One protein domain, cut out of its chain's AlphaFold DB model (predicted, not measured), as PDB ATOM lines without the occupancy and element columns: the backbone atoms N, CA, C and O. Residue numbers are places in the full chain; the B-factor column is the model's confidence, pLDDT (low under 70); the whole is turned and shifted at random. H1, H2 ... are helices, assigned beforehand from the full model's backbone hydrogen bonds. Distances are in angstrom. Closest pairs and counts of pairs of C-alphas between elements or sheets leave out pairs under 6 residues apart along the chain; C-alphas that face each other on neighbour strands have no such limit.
ATOM      1  N   CYS A 577     -31.122   6.363  59.122       89.12
ATOM      2  CA  CYS A 577     -32.289   7.130  59.559       89.12
ATOM      3  C   CYS A 577     -33.273   7.374  58.412       89.12
ATOM      4  O   CYS A 577     -34.484   7.261  58.615       89.12
ATOM      5  N   ASP A 578     -32.757   7.692  57.223       89.81
ATOM      6  CA  ASP A 578     -33.564   7.902  56.025       89.81
ATOM      7  C   ASP A 578     -34.334   6.626  55.653       89.81
ATOM      8  O   ASP A 578     -35.557   6.648  55.518       89.81
ATOM      9  N   PHE A 579     -33.654   5.474  55.659       92.25
ATOM     10  CA  PHE A 579     -34.269   4.157  55.467       92.25
ATOM     11  C   PHE A 579     -35.426   3.902  56.438       92.25
ATOM     12  O   PHE A 579     -36.514   3.494  56.025       92.25
ATOM     13  N   VAL A 580     -35.222   4.151  57.738       90.44
ATOM     14  CA  VAL A 580     -36.272   3.936  58.747       90.44
ATOM     15  C   VAL A 580     -37.452   4.869  58.514       90.44
ATOM     16  O   VAL A 580     -38.594   4.415  58.605       90.44
ATOM     17  N   ARG A 581     -37.199   6.136  58.176       89.88
ATOM     18  CA  ARG A 581     -38.251   7.113  57.894       89.88
ATOM     19  C   ARG A 581     -39.071   6.721  56.669       89.88
ATOM     20  O   ARG A 581     -40.297   6.701  56.766       89.88
ATOM     21  N   ILE A 582     -38.419   6.377  55.558       90.62
ATOM     22  CA  ILE A 582     -39.094   5.934  54.331       90.62
ATOM     23  C   ILE A 582     -39.944   4.705  54.640       90.62
ATOM     24  O   ILE A 582     -41.140   4.707  54.372       90.62
ATOM     25  N   ARG A 583     -39.369   3.687  55.291       91.56
ATOM     26  CA  ARG A 583     -40.084   2.459  55.658       91.56
ATOM     27  C   ARG A 583     -41.296   2.717  56.556       91.56
ATOM     28  O   ARG A 583     -42.369   2.168  56.314       91.56
ATOM     29  N   GLN A 584     -41.142   3.529  57.601       90.62
ATOM     30  CA  GLN A 584     -42.233   3.847  58.527       90.62
ATOM     31  C   GLN A 584     -43.337   4.653  57.845       90.62
ATOM     32  O   GLN A 584     -44.508   4.303  57.975       90.62
ATOM     33  N   GLY A 585     -42.977   5.690  57.090       90.19
ATOM     34  CA  GLY A 585     -43.950   6.508  56.378       90.19
ATOM     35  C   GLY A 585     -44.660   5.734  55.268       90.19
ATOM     36  O   GLY A 585     -45.878   5.818  55.158       90.19
ATOM     37  N   ALA A 586     -43.944   4.891  54.523       91.44
ATOM     38  CA  ALA A 586     -44.514   3.989  53.524       91.44
ATOM     39  C   ALA A 586     -45.542   3.024  54.137       91.44
ATOM     40  O   ALA A 586     -46.653   2.893  53.621       91.44
ATOM     41  N   ARG A 587     -45.213   2.401  55.279       91.44
ATOM     42  CA  ARG A 587     -46.151   1.545  56.027       91.44
ATOM     43  C   ARG A 587     -47.358   2.325  56.530       91.44
ATOM     44  O   ARG A 587     -48.477   1.842  56.410       91.44
ATOM     45  N   TYR A 588     -47.146   3.524  57.069       90.31
ATOM     46  CA  TYR A 588     -48.227   4.366  57.570       90.31
ATOM     47  C   TYR A 588     -49.184   4.794  56.449       90.31
ATOM     48  O   TYR A 588     -50.395   4.665  56.601       90.31
ATOM     49  N   LEU A 589     -48.659   5.208  55.292       89.69
ATOM     50  CA  LEU A 589     -49.462   5.536  54.111       89.69
ATOM     51  C   LEU A 589     -50.238   4.317  53.593       89.69
ATOM     52  O   LEU A 589     -51.420   4.438  53.281       89.69
ATOM     53  N   ALA A 590     -49.607   3.141  53.541       87.19
ATOM     54  CA  ALA A 590     -50.279   1.905  53.142       87.19
ATOM     55  C   ALA A 590     -51.398   1.508  54.121       87.19
ATOM     56  O   ALA A 590     -52.481   1.126  53.683       87.19
ATOM     57  N   LEU A 591     -51.176   1.654  55.432       87.56
ATOM     58  CA  LEU A 591     -52.181   1.401  56.470       87.56
ATOM     59  C   LEU A 591     -53.346   2.393  56.400       87.56
ATOM     60  O   LEU A 591     -54.501   1.975  56.432       87.56
ATOM     61  N   MET A 592     -53.058   3.690  56.258       85.12
ATOM     62  CA  MET A 592     -54.089   4.708  56.065       85.12
ATOM     63  C   MET A 592     -54.916   4.427  54.816       85.12
ATOM     64  O   MET A 592     -56.139   4.553  54.851       85.12
ATOM     65  N   GLN A 593     -54.273   4.011  53.722       84.75
ATOM     66  CA  GLN A 593     -54.997   3.659  52.511       84.75
ATOM     67  C   GLN A 593     -55.859   2.414  52.697       84.75
ATOM     68  O   GLN A 593     -57.020   2.410  52.301       84.75
ATOM     69  N   HIS A 594     -55.327   1.378  53.342       78.25
ATOM     70  CA  HIS A 594     -56.085   0.176  53.675       78.25
ATOM     71  C   HIS A 594     -57.321   0.490  54.536       78.25
ATOM     72  O   HIS A 594     -58.378  -0.103  54.353       78.25
ATOM     73  N   GLN A 595     -57.209   1.446  55.460       81.50
ATOM     74  CA  GLN A 595     -58.320   1.911  56.297       81.50
ATOM     75  C   GLN A 595     -59.268   2.888  55.574       81.50
ATOM     76  O   GLN A 595     -60.218   3.375  56.182       81.50
ATOM     77  N   GLY A 596     -59.025   3.191  54.293       77.19
ATOM     78  CA  GLY A 596     -59.824   4.137  53.511       77.19
ATOM     79  C   GLY A 596     -59.683   5.597  53.957       77.19
ATOM     80  O   GLY A 596     -60.561   6.407  53.676       77.19
ATOM     81  N   LEU A 597     -58.606   5.938  54.673       80.44
ATOM     82  CA  LEU A 597     -58.378   7.258  55.276       80.44
ATOM     83  C   LEU A 597     -57.519   8.194  54.415       80.44
ATOM     84  O   LEU A 597     -57.425   9.378  54.729       80.44
ATOM     85  N   LEU A 598     -56.843   7.676  53.382       78.56
ATOM     86  CA  LEU A 598     -55.863   8.449  52.611       78.56
ATOM     87  C   LEU A 598     -56.462   9.087  51.350       78.56
ATOM     88  O   LEU A 598     -56.300  10.288  51.138       78.56
ATOM     89  N   PHE A 599     -57.168   8.312  50.523       76.31
ATOM     90  CA  PHE A 599     -57.863   8.835  49.345       76.31
ATOM     91  C   PHE A 599     -59.373   8.899  49.589       76.31
ATOM     92  O   PHE A 599     -60.004   7.908  49.955       76.31
ATOM     93  N   GLY A 600     -59.957  10.080  49.369       65.50
ATOM     94  CA  GLY A 600     -61.407  10.285  49.402       65.50
ATOM     95  C   GLY A 600     -62.135   9.572  48.249       65.50
ATOM     96  O   GLY A 600     -61.514   8.871  47.445       65.50
ATOM     97  N   PRO A 601     -63.464   9.733  48.123       59.56
ATOM     98  CA  PRO A 601     -64.185   9.222  46.960       59.56
ATOM     99  C   PRO A 601     -63.600   9.833  45.677       59.56
ATOM    100  O   PRO A 601     -63.537  11.053  45.538       59.56
ATOM    101  N   TYR A 602     -63.143   8.980  44.753       58.38
ATOM    102  CA  TYR A 602     -62.575   9.414  43.475       58.38
ATOM    103  C   TYR A 602     -63.577  10.287  42.708       58.38
ATOM    104  O   TYR A 602     -64.697   9.855  42.424       58.38
ATOM    105  N   LEU A 603     -63.155  11.495  42.319       53.12
ATOM    106  CA  LEU A 603     -63.842  12.262  41.283       53.12
ATOM    107  C   LEU A 603     -63.610  11.546  39.947       53.12
ATOM    108  O   LEU A 603     -62.470  11.278  39.570       53.12
ATOM    109  N   MET A 604     -64.697  11.167  39.271       53.69
ATOM    110  CA  MET A 604     -64.636  10.369  38.046       53.69
ATOM    111  C   MET A 604     -63.910  11.127  36.927       53.69
ATOM    112  O   MET A 604     -64.317  12.249  36.622       53.69
ATOM    113  N   PRO A 605     -62.890  10.538  36.277       50.81
ATOM    114  CA  PRO A 605     -62.303  11.148  35.095       50.81
ATOM    115  C   PRO A 605     -63.309  11.084  33.940       50.81
ATOM    116  O   PRO A 605     -63.808  10.013  33.589       50.81
ATOM    117  N   GLU A 606     -63.624  12.235  33.348       48.97
ATOM    118  CA  GLU A 606     -64.394  12.291  32.109       48.97
ATOM    119  C   GLU A 606     -63.485  11.935  30.934       48.97
ATOM    120  O   GLU A 606     -62.554  12.665  30.603       48.97
ATOM    121  N   VAL A 607     -63.773  10.810  30.281       50.34
ATOM    122  CA  VAL A 607     -63.205  10.491  28.970       50.34
ATOM    123  C   VAL A 607     -64.365  10.161  28.036       50.34
ATOM    124  O   VAL A 607     -65.100   9.202  28.255       50.34
ATOM    125  N   ASN A 608     -64.543  10.981  26.998       48.09
ATOM    126  CA  ASN A 608     -65.517  10.795  25.914       48.09
ATOM    127  C   ASN A 608     -66.991  10.674  26.352       48.09
ATOM    128  O   ASN A 608     -67.720   9.826  25.842       48.09
ATOM    129  N   GLY A 609     -67.441  11.505  27.298       56.50
ATOM    130  CA  GLY A 609     -68.868  11.665  27.628       56.50
ATOM    131  C   GLY A 609     -69.557  10.465  28.295       56.50
ATOM    132  O   GLY A 609     -70.697  10.596  28.729       56.50
ATOM    133  N   ASN A 610     -68.876   9.325  28.448       53.44
ATOM    134  CA  ASN A 610     -69.388   8.143  29.134       53.44
ATOM    135  C   ASN A 610     -68.587   7.892  30.415       53.44
ATOM    136  O   ASN A 610     -67.422   7.495  30.379       53.44
ATOM    137  N   LYS A 611     -69.233   8.094  31.567       55.34
ATOM    138  CA  LYS A 611     -68.677   7.779  32.887       55.34
ATOM    139  C   LYS A 611     -68.630   6.261  33.064       55.34
ATOM    140  O   LYS A 611     -69.623   5.660  33.467       55.34
ATOM    141  N   LYS A 612     -67.493   5.627  32.763       59.62
ATOM    142  CA  LYS A 612     -67.250   4.244  33.188       59.62
ATOM    143  C   LYS A 612     -66.668   4.281  34.608       59.62
ATOM    144  O   LYS A 612     -65.580   4.830  34.778       59.62
ATOM    145  N   PRO A 613     -67.365   3.760  35.632       62.06
ATOM    146  CA  PRO A 613     -66.777   3.642  36.958       62.06
ATOM    147  C   PRO A 613     -65.554   2.725  36.884       62.06
ATOM    148  O   PRO A 613     -65.624   1.670  36.249       62.06
ATOM    149  N   TYR A 614     -64.456   3.121  37.532       64.88
ATOM    150  CA  TYR A 614     -63.356   2.195  37.791       64.88
ATOM    151  C   TYR A 614     -63.909   0.963  38.497       64.88
ATOM    152  O   TYR A 614     -64.724   1.085  39.422       64.88
ATOM    153  N   THR A 615     -63.459  -0.220  38.085       72.06
ATOM    154  CA  THR A 615     -63.693  -1.409  38.903       72.06
ATOM    155  C   THR A 615     -62.991  -1.231  40.251       72.06
ATOM    156  O   THR A 615     -62.050  -0.441  40.393       72.06
ATOM    157  N   LEU A 616     -63.446  -1.960  41.273       70.31
ATOM    158  CA  LEU A 616     -62.798  -1.944  42.588       70.31
ATOM    159  C   LEU A 616     -61.296  -2.265  42.475       70.31
ATOM    160  O   LEU A 616     -60.478  -1.630  43.135       70.31
ATOM    161  N   GLU A 617     -60.944  -3.192  41.585       74.62
ATOM    162  CA  GLU A 617     -59.570  -3.615  41.307       74.62
ATOM    163  C   GLU A 617     -58.734  -2.502  40.655       74.62
ATOM    164  O   GLU A 617     -57.620  -2.225  41.098       74.62
ATOM    165  N   GLU A 618     -59.275  -1.814  39.642       76.94
ATOM    166  CA  GLU A 618     -58.596  -0.687  38.985       76.94
ATOM    167  C   GLU A 618     -58.355   0.467  39.965       76.94
ATOM    168  O   GLU A 618     -57.281   1.077  39.972       76.94
ATOM    169  N   ARG A 619     -59.335   0.731  40.838       73.94
ATOM    170  CA  ARG A 619     -59.225   1.739  41.893       73.94
ATOM    171  C   ARG A 619     -58.126   1.379  42.892       73.94
ATOM    172  O   ARG A 619     -57.231   2.187  43.120       73.94
ATOM    173  N   GLN A 620     -58.146   0.163  43.433       76.44
ATOM    174  CA  GLN A 620     -57.132  -0.304  44.383       76.44
ATOM    175  C   GLN A 620     -55.723  -0.295  43.772       76.44
ATOM    176  O   GLN A 620     -54.756   0.068  44.444       76.44
ATOM    177  N   ALA A 621     -55.592  -0.631  42.485       80.44
ATOM    178  CA  ALA A 621     -54.318  -0.568  41.775       80.44
ATOM    179  C   ALA A 621     -53.796   0.875  41.633       80.44
ATOM    180  O   ALA A 621     -52.601   1.122  41.833       80.44
ATOM    181  N   LEU A 622     -54.671   1.838  41.325       80.25
ATOM    182  CA  LEU A 622     -54.310   3.253  41.190       80.25
ATOM    183  C   LEU A 622     -53.954   3.892  42.540       80.25
ATOM    184  O   LEU A 622     -52.975   4.636  42.643       80.25
ATOM    185  N   GLU A 623     -54.707   3.561  43.586       81.81
ATOM    186  CA  GLU A 623     -54.444   3.990  44.960       81.81
ATOM    187  C   GLU A 623     -53.107   3.423  45.451       81.81
ATOM    188  O   GLU A 623     -52.253   4.176  45.917       81.81
ATOM    189  N   LYS A 624     -52.853   2.122  45.243       83.06
ATOM    190  CA  LYS A 624     -51.562   1.490  45.551       83.06
ATOM    191  C   LYS A 624     -50.411   2.170  44.808       83.06
ATOM    192  O   LYS A 624     -49.386   2.470  45.416       83.06
ATOM    193  N   LYS A 625     -50.576   2.463  43.513       84.12
ATOM    194  CA  LYS A 625     -49.578   3.195  42.714       84.12
ATOM    195  C   LYS A 625     -49.312   4.599  43.270       84.12
ATOM    196  O   LYS A 625     -48.164   5.035  43.292       84.12
ATOM    197  N   SER A 626     -50.346   5.286  43.746       85.25
ATOM    198  CA  SER A 626     -50.243   6.634  44.318       85.25
ATOM    199  C   SER A 626     -49.556   6.623  45.687       85.25
ATOM    200  O   SER A 626     -48.671   7.441  45.924       85.25
ATOM    201  N   VAL A 627     -49.874   5.651  46.553       85.88
ATOM    202  CA  VAL A 627     -49.163   5.427  47.827       85.88
ATOM    203  C   VAL A 627     -47.680   5.174  47.582       85.88
ATOM    204  O   VAL A 627     -46.845   5.804  48.225       85.88
ATOM    205  N   LEU A 628     -47.348   4.292  46.634       83.56
ATOM    206  CA  LEU A 628     -45.963   3.997  46.255       83.56
ATOM    207  C   LEU A 628     -45.221   5.253  45.795       83.56
ATOM    208  O   LEU A 628     -44.091   5.496  46.214       83.56
ATOM    209  N   HIS A 629     -45.874   6.067  44.965       82.94
ATOM    210  CA  HIS A 629     -45.299   7.313  44.484       82.94
ATOM    211  C   HIS A 629     -45.025   8.283  45.638       82.94
ATOM    212  O   HIS A 629     -43.892   8.719  45.790       82.94
ATOM    213  N   ILE A 630     -46.006   8.551  46.507       84.19
ATOM    214  CA  ILE A 630     -45.833   9.442  47.668       84.19
ATOM    215  C   ILE A 630     -44.729   8.917  48.596       84.19
ATOM    216  O   ILE A 630     -43.860   9.678  49.014       84.19
ATOM    217  N   ALA A 631     -44.729   7.612  48.875       84.06
ATOM    218  CA  ALA A 631     -43.746   6.977  49.742       84.06
ATOM    219  C   ALA A 631     -42.307   7.126  49.212       84.06
ATOM    220  O   ALA A 631     -41.390   7.324  50.007       84.06
ATOM    221  N   SER A 632     -42.112   7.106  47.888       77.56
ATOM    222  CA  SER A 632     -40.795   7.314  47.264       77.56
ATOM    223  C   SER A 632     -40.230   8.735  47.425       77.56
ATOM    224  O   SER A 632     -39.031   8.922  47.260       77.56
ATOM    225  N   PHE A 633     -41.049   9.725  47.805       85.12
ATOM    226  CA  PHE A 633     -40.612  11.105  48.086       85.12
ATOM    227  C   PHE A 633     -40.411  11.401  49.578       85.12
ATOM    228  O   PHE A 633     -40.146  12.542  49.949       85.12
ATOM    229  N   LEU A 634     -40.529  10.397  50.451       86.75
ATOM    230  CA  LEU A 634     -40.287  10.572  51.888       86.75
ATOM    231  C   LEU A 634     -38.792  10.610  52.252       86.75
ATOM    232  O   LEU A 634     -38.458  10.860  53.413       86.75
ATOM    233  N   GLY A 635     -37.912  10.337  51.284       83.81
ATOM    234  CA  GLY A 635     -36.460  10.369  51.432       83.81
ATOM    235  C   GLY A 635     -35.880  11.782  51.552       83.81
ATOM    236  O   GLY A 635     -36.503  12.766  51.159       83.81
ATOM    237  N   SER A 636     -34.673  11.903  52.111       87.31
ATOM    238  CA  SER A 636     -33.905  13.161  52.167       87.31
ATOM    239  C   SER A 636     -32.701  13.122  51.233       87.31
ATOM    240  O   SER A 636     -31.907  14.061  51.243       87.31
ATOM    241  N   GLY A 637     -32.566  12.070  50.419       88.81
ATOM    242  CA  GLY A 637     -31.469  11.913  49.474       88.81
ATOM    243  C   GLY A 637     -30.172  11.422  50.115       88.81
ATOM    244  O   GLY A 637     -29.113  11.523  49.485       88.81
ATOM    245  N   PHE A 638     -30.225  10.895  51.346       90.44
ATOM    246  CA  PHE A 638     -29.063  10.266  51.983       90.44
ATOM    247  C   PHE A 638     -28.812   8.846  51.462       90.44
ATOM    248  O   PHE A 638     -27.711   8.321  51.621       90.44
ATOM    249  N   LEU A 639     -29.799   8.249  50.793       92.00
ATOM    250  CA  LEU A 639     -29.679   6.991  50.060       92.00
ATOM    251  C   LEU A 639     -29.768   7.246  48.555       92.00
ATOM    252  O   LEU A 639     -30.110   8.337  48.095       92.00
ATOM    253  N   GLU A 640     -29.425   6.242  47.756       94.06
ATOM    254  CA  GLU A 640     -29.655   6.308  46.320       94.06
ATOM    255  C   GLU A 640     -31.142   6.171  45.998       94.06
ATOM    256  O   GLU A 640     -31.844   5.357  46.591       94.06
ATOM    257  N   LYS A 641     -31.620   6.920  44.999       92.12
ATOM    258  CA  LYS A 641     -33.043   6.962  44.629       92.12
ATOM    259  C   LYS A 641     -33.652   5.573  44.391       92.12
ATOM    260  O   LYS A 641     -34.761   5.299  44.831       92.12
ATOM    261  N   ALA A 642     -32.907   4.679  43.740       92.81
ATOM    262  CA  ALA A 642     -33.349   3.304  43.506       92.81
ATOM    263  C   ALA A 642     -33.559   2.517  44.814       92.81
ATOM    264  O   ALA A 642     -34.447   1.671  44.887       92.81
ATOM    265  N   VAL A 643     -32.766   2.804  45.852       92.69
ATOM    266  CA  VAL A 643     -32.913   2.208  47.184       92.69
ATOM    267  C   VAL A 643     -34.110   2.824  47.899       92.69
ATOM    268  O   VAL A 643     -34.923   2.084  48.439       92.69
ATOM    269  N   GLU A 644     -34.281   4.148  47.858       92.12
ATOM    270  CA  GLU A 644     -35.453   4.818  48.443       92.12
ATOM    271  C   GLU A 644     -36.769   4.278  47.851       92.12
ATOM    272  O   GLU A 644     -37.682   3.900  48.589       92.12
ATOM    273  N   GLU A 645     -36.841   4.157  46.521       91.19
ATOM    274  CA  GLU A 645     -37.978   3.575  45.798       91.19
ATOM    275  C   GLU A 645     -38.205   2.101  46.164       91.19
ATOM    276  O   GLU A 645     -39.347   1.692  46.386       91.19
ATOM    277  N   HIS A 646     -37.137   1.303  46.259       93.19
ATOM    278  CA  HIS A 646     -37.216  -0.110  46.644       93.19
ATOM    279  C   HIS A 646     -37.741  -0.284  48.072       93.19
ATOM    280  O   HIS A 646     -38.679  -1.049  48.294       93.19
ATOM    281  N   VAL A 647     -37.204   0.477  49.029       91.94
ATOM    282  CA  VAL A 647     -37.619   0.446  50.440       91.94
ATOM    283  C   VAL A 647     -39.072   0.878  50.583       91.94
ATOM    284  O   VAL A 647     -39.839   0.219  51.288       91.94
ATOM    285  N   ALA A 648     -39.474   1.951  49.897       90.19
ATOM    286  CA  ALA A 648     -40.862   2.390  49.854       90.19
ATOM    287  C   ALA A 648     -41.770   1.290  49.286       90.19
ATOM    288  O   ALA A 648     -42.788   0.952  49.894       90.19
ATOM    289  N   LYS A 649     -41.381   0.688  48.157       91.31
ATOM    290  CA  LYS A 649     -42.161  -0.354  47.490       91.31
ATOM    291  C   LYS A 649     -42.351  -1.589  48.348       91.31
ATOM    292  O   LYS A 649     -43.487  -2.022  48.531       91.31
ATOM    293  N   GLU A 650     -41.266  -2.130  48.885       91.31
ATOM    294  CA  GLU A 650     -41.309  -3.305  49.748       91.31
ATOM    295  C   GLU A 650     -42.192  -3.044  50.977       91.31
ATOM    296  O   GLU A 650     -43.096  -3.816  51.277       91.31
ATOM    297  N   SER A 651     -42.016  -1.886  51.617       89.94
ATOM    298  CA  SER A 651     -42.766  -1.499  52.817       89.94
ATOM    299  C   SER A 651     -44.270  -1.359  52.583       89.94
ATOM    300  O   SER A 651     -45.063  -1.691  53.465       89.94
ATOM    301  N   VAL A 652     -44.669  -0.856  51.411       87.69
ATOM    302  CA  VAL A 652     -46.075  -0.765  51.001       87.69
ATOM    303  C   VAL A 652     -46.625  -2.152  50.669       87.69
ATOM    304  O   VAL A 652     -47.717  -2.509  51.109       87.69
ATOM    305  N   GLU A 653     -45.882  -2.949  49.898       87.44
ATOM    306  CA  GLU A 653     -46.303  -4.294  49.507       87.44
ATOM    307  C   GLU A 653     -46.454  -5.247  50.691       87.44
ATOM    308  O   GLU A 653     -47.387  -6.047  50.671       87.44
ATOM    309  N   ASP A 654     -45.598  -5.150  51.710       86.25
ATOM    310  CA  ASP A 654     -45.698  -5.935  52.945       86.25
ATOM    311  C   ASP A 654     -47.092  -5.794  53.580       86.25
ATOM    312  O   ASP A 654     -47.731  -6.789  53.916       86.25
ATOM    313  N   ILE A 655     -47.601  -4.559  53.683       85.69
ATOM    314  CA  ILE A 655     -48.923  -4.272  54.265       85.69
ATOM    315  C   ILE A 655     -50.052  -4.809  53.380       85.69
ATOM    316  O   ILE A 655     -51.012  -5.380  53.889       85.69
ATOM    317  N   PHE A 656     -49.935  -4.672  52.057       77.19
ATOM    318  CA  PHE A 656     -50.953  -5.184  51.135       77.19
ATOM    319  C   PHE A 656     -50.954  -6.720  51.006       77.19
ATOM    320  O   PHE A 656     -51.986  -7.282  50.649       77.19
ATOM    321  N   LYS A 657     -49.835  -7.406  51.280       77.12
ATOM    322  CA  LYS A 657     -49.733  -8.880  51.248       77.12
ATOM    323  C   LYS A 657     -50.217  -9.540  52.542       77.12
ATOM    324  O   LYS A 657     -50.819 -10.604  52.465       77.12
ATOM    325  N   LEU A 658     -50.000  -8.908  53.699       61.03
ATOM    326  CA  LEU A 658     -50.393  -9.426  55.023       61.03
ATOM    327  C   LEU A 658     -51.899  -9.702  55.186       61.03
ATOM    328  O   LEU A 658     -52.265 -10.461  56.073       61.03
ATOM    329  N   ASN A 659     -52.749  -9.124  54.333       50.31
ATOM    330  CA  ASN A 659     -54.208  -9.271  54.393       50.31
ATOM    331  C   ASN A 659     -54.806  -9.979  53.154       50.31
ATOM    332  O   ASN A 659     -56.021  -9.957  52.969       50.31
TER     333      ASN A 659
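Overview. This is residues 577 to 659 of the 661 residues of an uncharacterized protein of Legionella erythra (UniProt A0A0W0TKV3). Three helices of similar length make a small up-and-down bundle, in which H2 and H3 spread as a V, meeting near the last residues of H2, and both pack on H1. From the link between H1 and H2 a long loop reaches away from the bundle, and its residues 606 to 611 stick out free. The printed part has 83 residues with three named helices, in the order H1, H2, H3, and no named strand; the class is all helix, with 52 residues in the helices. The whole is only just loose, close to compact, with a radius of gyration of the C-alphas of 14.6 A, and elongated, spanning 48 by 27 by 17 A.

Arrangement. H1, residues 577 to 594, is the longest helix by residues. It touches H3, residues 641 to 657, at a steep tilt of 37 degrees, only just past shallow, running the same way; the closest C-alphas, of Ala 586 and Ala 648, are 5.4 A apart. H1 also touches H2, residues 616 to 632, at a shallow tilt of 20 degrees, opposite ways, as a helical hairpin; the closest C-alphas, of Ala 586 and Ala 631, are 4.9 A apart. H2 touches H3 with residues 627 to 632 alone, at a steep tilt of 38 degrees, opposite ways, also a helical hairpin; the closest C-alphas, of Ser 632 and Glu 645, are 4.9 A apart. Every O i to N i+4 pair is within hydrogen-bond range in H1 and H2, and 12 of 13 are in H3.

Along the chain. H1 begins at C-alpha 577 (-32.289, 7.130, 59.559) and is 25.5 A long. H2 begins at C-alpha 616 (-62.798, -1.944, 42.588) and is 24.3 A long. H3 ends at C-alpha 657 (-49.733, -8.880, 51.248) and is 23.9 A long.

Size, cuts and confidence. The two C-alphas farthest apart, of Cys 577 and Gly 609, are 48.8 A apart. The printed part has no cut. The link from H1 to H2, 21 residues, is long; that from H2 to H3, 8 residues, is short. Mean pLDDT of the printed part is 79.5, and residues 600 to 614 and 658 to 659 are under 70.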